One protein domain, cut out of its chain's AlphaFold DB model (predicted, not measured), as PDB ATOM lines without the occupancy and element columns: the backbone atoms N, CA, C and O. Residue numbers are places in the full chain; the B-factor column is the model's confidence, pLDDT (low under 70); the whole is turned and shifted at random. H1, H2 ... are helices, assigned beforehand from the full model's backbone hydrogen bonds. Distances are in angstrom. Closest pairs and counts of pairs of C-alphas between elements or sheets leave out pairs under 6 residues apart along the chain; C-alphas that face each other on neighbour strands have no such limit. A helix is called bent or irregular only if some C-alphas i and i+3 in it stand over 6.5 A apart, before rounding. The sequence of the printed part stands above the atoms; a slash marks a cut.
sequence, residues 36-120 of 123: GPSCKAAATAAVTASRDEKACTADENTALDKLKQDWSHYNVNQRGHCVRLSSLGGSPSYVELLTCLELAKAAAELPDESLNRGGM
ATOM      1  N   GLY A  36      29.732  40.412 -34.430       93.62
ATOM      2  CA  GLY A  36      30.435  41.702 -34.415       93.62
ATOM      3  C   GLY A  36      31.942  41.560 -34.148       93.62
ATOM      4  O   GLY A  36      32.745  42.090 -34.917       93.62
ATOM      5  N   PRO A  37      32.361  40.815 -33.105       91.94
ATOM      6  CA  PRO A  37      33.775  40.577 -32.829       91.94
ATOM      7  C   PRO A  37      34.527  39.888 -33.975       91.94
ATOM      8  O   PRO A  37      35.615  40.346 -34.330       91.94
ATOM      9  N   SER A  38      33.956  38.840 -34.585       88.69
ATOM     10  CA  SER A  38      34.582  38.128 -35.708       88.69
ATOM     11  C   SER A  38      34.680  39.016 -36.949       88.69
ATOM     12  O   SER A  38      35.749  39.080 -37.555       88.69
ATOM     13  N   CYS A  39      33.642  39.790 -37.275       93.88
ATOM     14  CA  CYS A  39      33.687  40.705 -38.415       93.88
ATOM     15  C   CYS A  39      34.645  41.878 -38.230       93.88
ATOM     16  O   CYS A  39      35.354  42.244 -39.168       93.88
ATOM     17  N   LYS A  40      34.744  42.429 -37.019       92.00
ATOM     18  CA  LYS A  40      35.741  43.457 -36.716       92.00
ATOM     19  C   LYS A  40      37.166  42.912 -36.825       92.00
ATOM     20  O   LYS A  40      38.049  43.585 -37.363       92.00
ATOM     21  N   ALA A  41      37.402  41.696 -36.328       88.50
ATOM     22  CA  ALA A  41      38.694  41.031 -36.457       88.50
ATOM     23  C   ALA A  41      39.043  40.767 -37.931       88.50
ATOM     24  O   ALA A  41      40.149  41.095 -38.358       88.50
ATOM     25  N   ALA A  42      38.088  40.268 -38.723       85.69
ATOM     26  CA  ALA A  42      38.258  40.040 -40.156       85.69
ATOM     27  C   ALA A  42      38.585  41.335 -40.915       85.69
ATOM     28  O   ALA A  42      39.536  41.361 -41.691       85.69
ATOM     29  N   ALA A  43      37.871  42.428 -40.626       88.69
ATOM     30  CA  ALA A  43      38.135  43.738 -41.220       88.69
ATOM     31  C   ALA A  43      39.524  44.283 -40.854       88.69
ATOM     32  O   ALA A  43      40.189  44.897 -41.681       88.69
ATOM     33  N   THR A  44      39.985  44.032 -39.625       88.00
ATOM     34  CA  THR A  44      41.328  44.436 -39.174       88.00
ATOM     35  C   THR A  44      42.427  43.626 -39.870       88.00
ATOM     36  O   THR A  44      43.496  44.156 -40.157       88.00
ATOM     37  N   ALA A  45      42.170  42.347 -40.151       85.62
ATOM     38  CA  ALA A  45      43.090  41.462 -40.862       85.62
ATOM     39  C   ALA A  45      43.030  41.619 -42.395       85.62
ATOM     40  O   ALA A  45      43.851  41.037 -43.109       85.62
ATOM     41  N   ALA A  46      42.061  42.372 -42.920       83.81
ATOM     42  CA  ALA A  46      41.838  42.508 -44.349       83.81
ATOM     43  C   ALA A  46      42.973  43.285 -45.032       83.81
ATOM     44  O   ALA A  46      43.291  44.418 -44.684       83.81
ATOM     45  N   VAL A  47      43.545  42.683 -46.076       81.25
ATOM     46  CA  VAL A  47      44.552  43.326 -46.941       81.25
ATOM     47  C   VAL A  47      43.885  44.145 -48.057       81.25
ATOM     48  O   VAL A  47      44.506  45.010 -48.669       81.25
ATOM     49  N   THR A  48      42.601  43.888 -48.326       77.69
ATOM     50  CA  THR A  48      41.819  44.549 -49.375       77.69
ATOM     51  C   THR A  48      40.591  45.241 -48.790       77.69
ATOM     52  O   THR A  48      39.941  44.725 -47.883       77.69
ATOM     53  N   ALA A  49      40.224  46.394 -49.360       74.38
ATOM     54  CA  ALA A  49      39.071  47.173 -48.902       74.38
ATOM     55  C   ALA A  49      37.728  46.428 -49.053       74.38
ATOM     56  O   ALA A  49      36.776  46.728 -48.348       74.38
ATOM     57  N   SER A  50      37.643  45.436 -49.945       75.00
ATOM     58  CA  SER A  50      36.421  44.652 -50.182       75.00
ATOM     59  C   SER A  50      36.085  43.648 -49.072       75.00
ATOM     60  O   SER A  50      35.035  43.015 -49.135       75.00
ATOM     61  N   ARG A  51      36.965  43.460 -48.083       78.06
ATOM     62  CA  ARG A  51      36.753  42.580 -46.922       78.06
ATOM     63  C   ARG A  51      36.590  43.388 -45.633       78.06
ATOM     64  O   ARG A  51      37.090  43.003 -44.582       78.06
ATOM     65  N   ASP A  52      35.917  44.529 -45.737       88.31
ATOM     66  CA  ASP A  52      35.576  45.355 -44.584       88.31
ATOM     67  C   ASP A  52      34.489  44.708 -43.696       88.31
ATOM     68  O   ASP A  52      33.906  43.664 -44.006       88.31
ATOM     69  N   GLU A  53      34.217  45.335 -42.552       92.81
ATOM     70  CA  GLU A  53      33.273  44.828 -41.550       92.81
ATOM     71  C   GLU A  53      31.843  44.704 -42.102       92.81
ATOM     72  O   GLU A  53      31.098  43.795 -41.722       92.81
ATOM     73  N   LYS A  54      31.460  45.583 -43.038       94.19
ATOM     74  CA  LYS A  54      30.135  45.570 -43.662       94.19
ATOM     75  C   LYS A  54      29.994  44.373 -44.596       94.19
ATOM     76  O   LYS A  54      28.957  43.712 -44.555       94.19
ATOM     77  N   ALA A  55      31.015  44.093 -45.403       93.81
ATOM     78  CA  ALA A  55      31.050  42.911 -46.256       93.81
ATOM     79  C   ALA A  55      30.958  41.627 -45.418       93.81
ATOM     80  O   ALA A  55      30.091  40.799 -45.683       93.81
ATOM     81  N   CYS A  56      31.748  41.516 -44.343       95.31
ATOM     82  CA  CYS A  56      31.648  40.374 -43.428       95.31
ATOM     83  C   CYS A  56      30.243  40.231 -42.831       95.31
ATOM     84  O   CYS A  56      29.661  39.152 -42.854       95.31
ATOM     85  N   THR A  57      29.656  41.327 -42.348       96.94
ATOM     86  CA  THR A  57      28.314  41.295 -41.750       96.94
ATOM     87  C   THR A  57      27.256  40.835 -42.760       96.94
ATOM     88  O   THR A  57      26.300  40.151 -42.393       96.94
ATOM     89  N   ALA A  58      27.399  41.197 -44.037       97.44
ATOM     90  CA  ALA A  58      26.506  40.735 -45.095       97.44
ATOM     91  C   ALA A  58      26.666  39.229 -45.372       97.44
ATOM     92  O   ALA A  58      25.656  38.525 -45.475       97.44
ATOM     93  N   ASP A  59      27.905  38.735 -45.433       96.94
ATOM     94  CA  ASP A  59      28.212  37.311 -45.616       96.94
ATOM     95  C   ASP A  59      27.636  36.475 -44.455       96.94
ATOM     96  O   ASP A  59      26.935  35.487 -44.674       96.94
ATOM     97  N   GLU A  60      27.830  36.929 -43.216       97.88
ATOM     98  CA  GLU A  60      27.316  36.283 -42.002       97.88
ATOM     99  C   GLU A  60      25.782  36.220 -41.957       97.88
ATOM    100  O   GLU A  60      25.207  35.186 -41.618       97.88
ATOM    101  N   ASN A  61      25.090  37.303 -42.331       98.31
ATOM    102  CA  ASN A  61      23.624  37.303 -42.379       98.31
ATOM    103  C   ASN A  61      23.087  36.400 -43.495       98.31
ATOM    104  O   ASN A  61      22.099  35.696 -43.292       98.31
ATOM    105  N   THR A  62      23.762  36.371 -44.645       98.62
ATOM    106  CA  THR A  62      23.411  35.466 -45.749       98.62
ATOM    107  C   THR A  62      23.550  34.008 -45.312       98.62
ATOM    108  O   THR A  62      22.646  33.200 -45.540       98.62
ATOM    109  N   ALA A  63      24.644  33.673 -44.624       98.50
ATOM    110  CA  ALA A  63      24.859  32.340 -44.078       98.50
ATOM    111  C   ALA A  63      23.811  31.979 -43.013       98.50
ATOM    112  O   ALA A  63      23.263  30.878 -43.045       98.50
ATOM    113  N   LEU A  64      23.465  32.907 -42.115       98.44
ATOM    114  CA  LEU A  64      22.392  32.715 -41.137       98.44
ATOM    115  C   LEU A  64      21.044  32.428 -41.810       98.44
ATOM    116  O   LEU A  64      20.317  31.533 -41.379       98.44
ATOM    117  N   ASP A  65      20.689  33.163 -42.859       98.69
ATOM    118  CA  ASP A  65      19.424  32.941 -43.557       98.69
ATOM    119  C   ASP A  65      19.395  31.586 -44.267       98.69
ATOM    120  O   ASP A  65      18.378  30.890 -44.214       98.69
ATOM    121  N   LYS A  66      20.526  31.146 -44.828       98.50
ATOM    122  CA  LYS A  66      20.657  29.798 -45.388       98.50
ATOM    123  C   LYS A  66      20.557  28.713 -44.315       98.50
ATOM    124  O   LYS A  66      19.828  27.739 -44.488       98.50
ATOM    125  N   LEU A  67      21.205  28.916 -43.167       98.50
ATOM    126  CA  LEU A  67      21.093  28.025 -42.013       98.50
ATOM    127  C   LEU A  67      19.646  27.902 -41.543       98.50
ATOM    128  O   LEU A  67      19.192  26.789 -41.329       98.50
ATOM    129  N   LYS A  68      18.891  29.001 -41.431       97.69
ATOM    130  CA  LYS A  68      17.469  28.949 -41.040       97.69
ATOM    131  C   LYS A  68      16.622  28.128 -42.013       97.69
ATOM    132  O   LYS A  68      15.682  27.474 -41.575       97.69
ATOM    133  N   GLN A  69      16.931  28.184 -43.309       97.69
ATOM    134  CA  GLN A  69      16.218  27.422 -44.338       97.69
ATOM    135  C   GLN A  69      16.537  25.926 -44.266       97.69
ATOM    136  O   GLN A  69      15.628  25.105 -44.356       97.69
ATOM    137  N   ASP A  70      17.811  25.580 -44.076       96.62
ATOM    138  CA  ASP A  70      18.293  24.205 -44.230       96.62
ATOM    139  C   ASP A  70      18.580  23.484 -42.906       96.62
ATOM    140  O   ASP A  70      18.973  22.321 -42.926       96.62
ATOM    141  N   TRP A  71      18.396  24.126 -41.747       96.75
ATOM    142  CA  TRP A  71      18.794  23.581 -40.438       96.75
ATOM    143  C   TRP A  71      18.293  22.153 -40.200       96.75
ATOM    144  O   TRP A  71      19.033  21.293 -39.716       96.75
ATOM    145  N   SER A  72      17.040  21.890 -40.573       95.56
ATOM    146  CA  SER A  72      16.385  20.591 -40.418       95.56
ATOM    147  C   SER A  72      16.906  19.521 -41.384       95.56
ATOM    148  O   SER A  72      16.738  18.335 -41.102       95.56
ATOM    149  N   HIS A  73      17.565  19.906 -42.482       95.38
ATOM    150  CA  HIS A  73      18.189  18.980 -43.432       95.38
ATOM    151  C   HIS A  73      19.476  18.353 -42.885       95.38
ATOM    152  O   HIS A  73      19.900  17.300 -43.365       95.38
ATOM    153  N   TYR A  74      20.088  18.969 -41.872       96.00
ATOM    154  CA  TYR A  74      21.252  18.422 -41.184       96.00
ATOM    155  C   TYR A  74      20.819  17.572 -39.994       96.00
ATOM    156  O   TYR A  74      19.895  17.915 -39.249       96.00
ATOM    157  N   ASN A  75      21.499  16.452 -39.764       94.75
ATOM    158  CA  ASN A  75      21.186  15.616 -38.611       94.75
ATOM    159  C   ASN A  75      21.714  16.238 -37.300       94.75
ATOM    160  O   ASN A  75      22.575  17.117 -37.287       94.75
ATOM    161  N   VAL A  76      21.185  15.757 -36.175       94.25
ATOM    162  CA  VAL A  76      21.509  16.207 -34.807       94.25
ATOM    163  C   VAL A  76      23.017  16.161 -34.518       94.25
ATOM    164  O   VAL A  76      23.551  17.054 -33.859       94.25
ATOM    165  N   ASN A  77      23.721  15.140 -35.022       93.94
ATOM    166  CA  ASN A  77      25.157  14.985 -34.801       93.94
ATOM    167  C   ASN A  77      25.964  16.039 -35.575       93.94
ATOM    168  O   ASN A  77      26.807  16.702 -34.972       93.94
ATOM    169  N   GLN A  78      25.640  16.255 -36.855       96.06
ATOM    170  CA  GLN A  78      26.240  17.296 -37.697       96.06
ATOM    171  C   GLN A  78      26.036  18.682 -37.080       96.06
ATOM    172  O   GLN A  78      27.007  19.407 -36.863       96.06
ATOM    173  N   ARG A  79      24.792  19.012 -36.700       96.94
ATOM    174  CA  ARG A  79      24.450  20.270 -36.015       96.94
ATOM    175  C   ARG A  79      25.285  20.461 -34.751       96.94
ATOM    176  O   ARG A  79      25.978  21.464 -34.611       96.94
ATOM    177  N   GLY A  80      25.287  19.475 -33.856       94.81
ATOM    178  CA  GLY A  80      26.052  19.555 -32.612       94.81
ATOM    179  C   GLY A  80      27.564  19.675 -32.832       94.81
ATOM    180  O   GLY A  80      28.226  20.438 -32.128       94.81
ATOM    181  N   HIS A  81      28.121  18.931 -33.791       95.00
ATOM    182  CA  HIS A  81      29.543  18.977 -34.127       95.00
ATOM    183  C   HIS A  81      29.949  20.346 -34.674       95.00
ATOM    184  O   HIS A  81      30.844  20.980 -34.114       95.00
ATOM    185  N   CYS A  82      29.252  20.832 -35.698       96.88
ATOM    186  CA  CYS A  82      29.609  22.074 -36.368       96.88
ATOM    187  C   CYS A  82      29.379  23.313 -35.498       96.88
ATOM    188  O   CYS A  82      30.181  24.241 -35.557       96.88
ATOM    189  N   VAL A  83      28.362  23.324 -34.625       95.56
ATOM    190  CA  VAL A  83      28.180  24.421 -33.654       95.56
ATOM    191  C   VAL A  83      29.362  24.515 -32.692       95.56
ATOM    192  O   VAL A  83      29.846  25.615 -32.420       95.56
ATOM    193  N   ARG A  84      29.856  23.372 -32.194       92.69
ATOM    194  CA  ARG A  84      31.057  23.355 -31.347       92.69
ATOM    195  C   ARG A  84      32.274  23.842 -32.119       92.69
ATOM    196  O   ARG A  84      32.960  24.719 -31.610       92.69
ATOM    197  N   LEU A  85      32.509  23.309 -33.321       92.38
ATOM    198  CA  LEU A  85      33.659  23.680 -34.149       92.38
ATOM    199  C   LEU A  85      33.699  25.190 -34.402       92.38
ATOM    200  O   LEU A  85      34.685  25.832 -34.059       92.38
ATOM    201  N   SER A  86      32.568  25.752 -34.828       92.50
ATOM    202  CA  SER A  86      32.421  27.183 -35.121       92.50
ATOM    203  C   SER A  86      32.588  28.081 -33.895       92.50
ATOM    204  O   SER A  86      32.612  29.291 -34.032       92.50
ATOM    205  N   SER A  87      32.657  27.530 -32.678       85.31
ATOM    206  CA  SER A  87      32.860  28.300 -31.444       85.31
ATOM    207  C   SER A  87      34.284  28.174 -30.884       85.31
ATOM    208  O   SER A  87      34.649  28.924 -29.979       85.31
ATOM    209  N   LEU A  88      35.103  27.241 -31.390       84.62
ATOM    210  CA  LEU A  88      36.444  26.968 -30.854       84.62
ATOM    211  C   LEU A  88      37.440  28.104 -31.126       84.62
ATOM    212  O   LEU A  88      38.322  28.342 -30.306       84.62
ATOM    213  N   GLY A  89      37.280  28.835 -32.234       74.81
ATOM    214  CA  GLY A  89      38.139  29.963 -32.622       74.81
ATOM    215  C   GLY A  89      37.953  31.245 -31.794       74.81
ATOM    216  O   GLY A  89      38.557  32.269 -32.100       74.81
ATOM    217  N   GLY A  90      37.111  31.220 -30.755       78.06
ATOM    218  CA  GLY A  90      36.891  32.330 -29.822       78.06
ATOM    219  C   GLY A  90      35.813  33.335 -30.240       78.06
ATOM    220  O   GLY A  90      35.182  33.930 -29.370       78.06
ATOM    221  N   SER A  91      35.551  33.515 -31.536       85.50
ATOM    222  CA  SER A  91      34.413  34.306 -32.032       85.50
ATOM    223  C   SER A  91      33.647  33.505 -33.078       85.50
ATOM    224  O   SER A  91      34.239  33.168 -34.101       85.50
ATOM    225  N   PRO A  92      32.364  33.185 -32.846       91.81
ATOM    226  CA  PRO A  92      31.638  32.305 -33.741       91.81
ATOM    227  C   PRO A  92      31.253  32.960 -35.073       91.81
ATOM    228  O   PRO A  92      31.042  34.173 -35.145       91.81
ATOM    229  N   SER A  93      31.142  32.128 -36.112       93.56
ATOM    230  CA  SER A  93      30.782  32.511 -37.484       93.56
ATOM    231  C   SER A  93      29.680  31.601 -38.034       93.56
ATOM    232  O   SER A  93      29.749  30.373 -37.930       93.56
ATOM    233  N   TYR A  94      28.649  32.196 -38.631       97.25
ATOM    234  CA  TYR A  94      27.628  31.475 -39.387       97.25
ATOM    235  C   TYR A  94      28.156  30.963 -40.720       97.25
ATOM    236  O   TYR A  94      27.701  29.912 -41.163       97.25
ATOM    237  N   VAL A  95      29.112  31.663 -41.338       96.25
ATOM    238  CA  VAL A  95      29.786  31.171 -42.549       96.25
ATOM    239  C   VAL A  95      30.517  29.869 -42.228       96.25
ATOM    240  O   VAL A  95      30.303  28.871 -42.909       96.25
ATOM    241  N   GLU A  96      31.297  29.838 -41.144       95.56
ATOM    242  CA  GLU A  96      31.993  28.622 -40.702       95.56
ATOM    243  C   GLU A  96      31.015  27.489 -40.355       95.56
ATOM    244  O   GLU A  96      31.206  26.349 -40.784       95.56
ATOM    245  N   LEU A  97      29.926  27.805 -39.644       97.44
ATOM    246  CA  LEU A  97      28.893  26.828 -39.300       97.44
ATOM    247  C   LEU A  97      28.238  26.228 -40.545       97.44
ATOM    248  O   LEU A  97      28.114  25.005 -40.637       97.44
ATOM    249  N   LEU A  98      27.829  27.069 -41.495       98.31
ATOM    250  CA  LEU A  98      27.219  26.625 -42.744       98.31
ATOM    251  C   LEU A  98      28.189  25.755 -43.541       98.31
ATOM    252  O   LEU A  98      27.834  24.637 -43.905       98.31
ATOM    253  N   THR A  99      29.427  26.213 -43.731       97.88
ATOM    254  CA  THR A  99      30.447  25.455 -44.462       97.88
ATOM    255  C   THR A  99      30.740  24.112 -43.795       97.88
ATOM    256  O   THR A  99      30.815  23.094 -44.480       97.88
ATOM    257  N   CYS A 100      30.857  24.061 -42.465       98.00
ATOM    258  CA  CYS A 100      31.043  22.796 -41.754       98.00
ATOM    259  C   CYS A 100      29.886  21.825 -42.014       98.00
ATOM    260  O   CYS A 100      30.117  20.641 -42.253       98.00
ATOM    261  N   LEU A 101      28.644  22.312 -41.986       98.31
ATOM    262  CA  LEU A 101      27.463  21.481 -42.207       98.31
ATOM    263  C   LEU A 101      27.380  20.964 -43.645       98.31
ATOM    264  O   LEU A 101      27.112  19.780 -43.847       98.31
ATOM    265  N   GLU A 102      27.660  21.818 -44.628       97.94
ATOM    266  CA  GLU A 102      27.724  21.444 -46.043       97.94
ATOM    267  C   GLU A 102      28.793  20.372 -46.284       97.94
ATOM    268  O   GLU A 102      28.517  19.357 -46.925       97.94
ATOM    269  N   LEU A 103      29.983  20.540 -45.698       97.69
ATOM    270  CA  LEU A 103      31.062  19.555 -45.778       97.69
ATOM    271  C   LEU A 103      30.708  18.249 -45.064       97.69
ATOM    272  O   LEU A 103      30.939  17.174 -45.609       97.69
ATOM    273  N   ALA A 104      30.120  18.313 -43.868       96.69
ATOM    274  CA  ALA A 104      29.718  17.127 -43.119       96.69
ATOM    275  C   ALA A 104      28.593  16.352 -43.821       96.69
ATOM    276  O   ALA A 104      28.526  15.125 -43.718       96.69
ATOM    277  N   LYS A 105      27.705  17.052 -44.536       95.88
ATOM    278  CA  LYS A 105      26.694  16.436 -45.398       95.88
ATOM    279  C   LYS A 105      27.342  15.788 -46.618       95.88
ATOM    280  O   LYS A 105      27.108  14.608 -46.845       95.88
ATOM    281  N   ALA A 106      28.191  16.520 -47.339       95.25
ATOM    282  CA  ALA A 106      28.884  15.999 -48.514       95.25
ATOM    283  C   ALA A 106      29.733  14.765 -48.173       95.25
ATOM    284  O   ALA A 106      29.675  13.764 -48.879       95.25
ATOM    285  N   ALA A 107      30.463  14.791 -47.054       93.56
ATOM    286  CA  ALA A 107      31.269  13.665 -46.592       93.56
ATOM    287  C   ALA A 107      30.427  12.416 -46.280       93.56
ATOM    288  O   ALA A 107      30.867  11.305 -46.553       93.56
ATOM    289  N   ALA A 108      29.214  12.591 -45.746       91.56
ATOM    290  CA  ALA A 108      28.293  11.485 -45.478       91.56
ATOM    291  C   ALA A 108      27.687  10.870 -46.755       91.56
ATOM    292  O   ALA A 108      27.134   9.775 -46.697       91.56
ATOM    293  N   GLU A 109      27.771  11.567 -47.890       91.81
ATOM    294  CA  GLU A 109      27.244  11.130 -49.187       91.81
ATOM    295  C   GLU A 109      28.323  10.483 -50.081       91.81
ATOM    296  O   GLU A 109      28.006   9.944 -51.144       91.81
ATOM    297  N   LEU A 110      29.596  10.498 -49.665       89.94
ATOM    298  CA  LEU A 110      30.696   9.869 -50.401       89.94
ATOM    299  C   LEU A 110      30.652   8.329 -50.308       89.94
ATOM    300  O   LEU A 110      30.366   7.789 -49.239       89.94
ATOM    301  N   PRO A 111      31.008   7.597 -51.383       86.69
ATOM    302  CA  PRO A 111      31.144   6.142 -51.334       86.69
ATOM    303  C   PRO A 111      32.399   5.693 -50.563       86.69
ATOM    304  O   PRO A 111      33.409   6.401 -50.514       86.69
ATOM    305  N   ASP A 112      32.377   4.467 -50.034       80.44
ATOM    306  CA  ASP A 112      33.461   3.900 -49.211       80.44
ATOM    307  C   ASP A 112      34.832   3.882 -49.917       80.44
ATOM    308  O   ASP A 112      35.877   4.074 -49.290       80.44
ATOM    309  N   GLU A 113      34.852   3.705 -51.245       77.19
ATOM    310  CA  GLU A 113      36.085   3.704 -52.045       77.19
ATOM    311  C   GLU A 113      36.843   5.042 -51.948       77.19
ATOM    312  O   GLU A 113      38.073   5.066 -51.857       77.19
ATOM    313  N   SER A 114      36.118   6.164 -51.920       75.06
ATOM    314  CA  SER A 114      36.706   7.505 -51.801       75.06
ATOM    315  C   SER A 114      37.371   7.727 -50.445       75.06
ATOM    316  O   SER A 114      38.431   8.350 -50.386       75.06
ATOM    317  N   LEU A 115      36.794   7.180 -49.372       69.94
ATOM    318  CA  LEU A 115      37.380   7.241 -48.030       69.94
ATOM    319  C   LEU A 115      38.685   6.436 -47.970       69.94
ATOM    320  O   LEU A 115      39.680   6.901 -47.419       69.94
ATOM    321  N   ASN A 116      38.715   5.266 -48.615       68.00
ATOM    322  CA  ASN A 116      39.902   4.410 -48.662       68.00
ATOM    323  C   ASN A 116      41.035   5.021 -49.516       68.00
ATOM    324  O   ASN A 116      42.213   4.928 -49.179       68.00
ATOM    325  N   ARG A 117      40.690   5.735 -50.596       67.06
ATOM    326  CA  ARG A 117      41.658   6.467 -51.432       67.06
ATOM    327  C   ARG A 117      42.278   7.669 -50.704       67.06
ATOM    328  O   ARG A 117      43.459   7.947 -50.903       67.06
ATOM    329  N   GLY A 118      41.516   8.340 -49.836       63.56
ATOM    330  CA  GLY A 118      42.003   9.418 -48.968       63.56
ATOM    331  C   GLY A 118      42.953   8.956 -47.853       63.56
ATOM    332  O   GLY A 118      43.724   9.759 -47.349       63.56
ATOM    333  N   GLY A 119      42.975   7.667 -47.504       60.31
ATOM    334  CA  GLY A 119      43.968   7.106 -46.576       60.31
ATOM    335  C   GLY A 119      45.370   6.940 -47.182       60.31
ATOM    336  O   GLY A 119      46.328   6.682 -46.464       60.31
ATOM    337  N   MET A 120      45.515   7.091 -48.505       59.72
ATOM    338  CA  MET A 120      46.785   6.892 -49.218       59.72
ATOM    339  C   MET A 120      47.643   8.164 -49.352       59.72
ATOM    340  O   MET A 120      48.731   8.092 -49.921       59.72
TER     341      MET A 120
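AT A GLANCE: This is residues 36 to 120 of the 123 residues of an uncharacterized protein of Pseudolabrys taiwanensis (UniProt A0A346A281). The longest helix, H2, and the hairpin H3 and H4 make a loose triangular core; H1 packs on the beginning of H2, and H5 lies past the end of H4. The printed part has 85 residues with five named helices, H1 to H5 in order, and no named strand: all helix. It is loose, radius of gyration of the C-alphas 15.4 A, spanning 44 by 32 by 21 A.

IN THESE COORDINATES: Find C-alpha 53 at (33.273, 44.828, -41.550); H2 runs 30.0 A to residue 73, with a kink of 38 degrees near residue 67, and is irregular, C-alphas 69 and 72 being 7.9 A apart. H4, residues 94 to 109, spans 22.6 A; H3, residues 76 to 88, 18.8 A; H1, residues 36 to 45, 14.2 A. H5, residues 112 to 120, spans 13.7 A, ending at (46.785, 6.892, -49.218).

HOW THE PARTS SIT: H2, with residues 59 to 67 alone, touches H4; closest C-alphas Ala 63 and Val 95, 5.3 A. H3 and H4 touch as a hairpin, tilt 41 degrees; closest C-alphas Ser 86 and Leu 97, 5.5 A. H1 touches H2; closest C-alphas Ala 43 and Glu 53, 5.0 A. Every O i to N i+4 pair is within hydrogen-bond range in H1, H3 and H4; 15 of 17 in H2, 4 of 5 in H5.

THE WHOLE: The printed part has no cut and no long link. Residues 115 to 120 have pLDDT under 70.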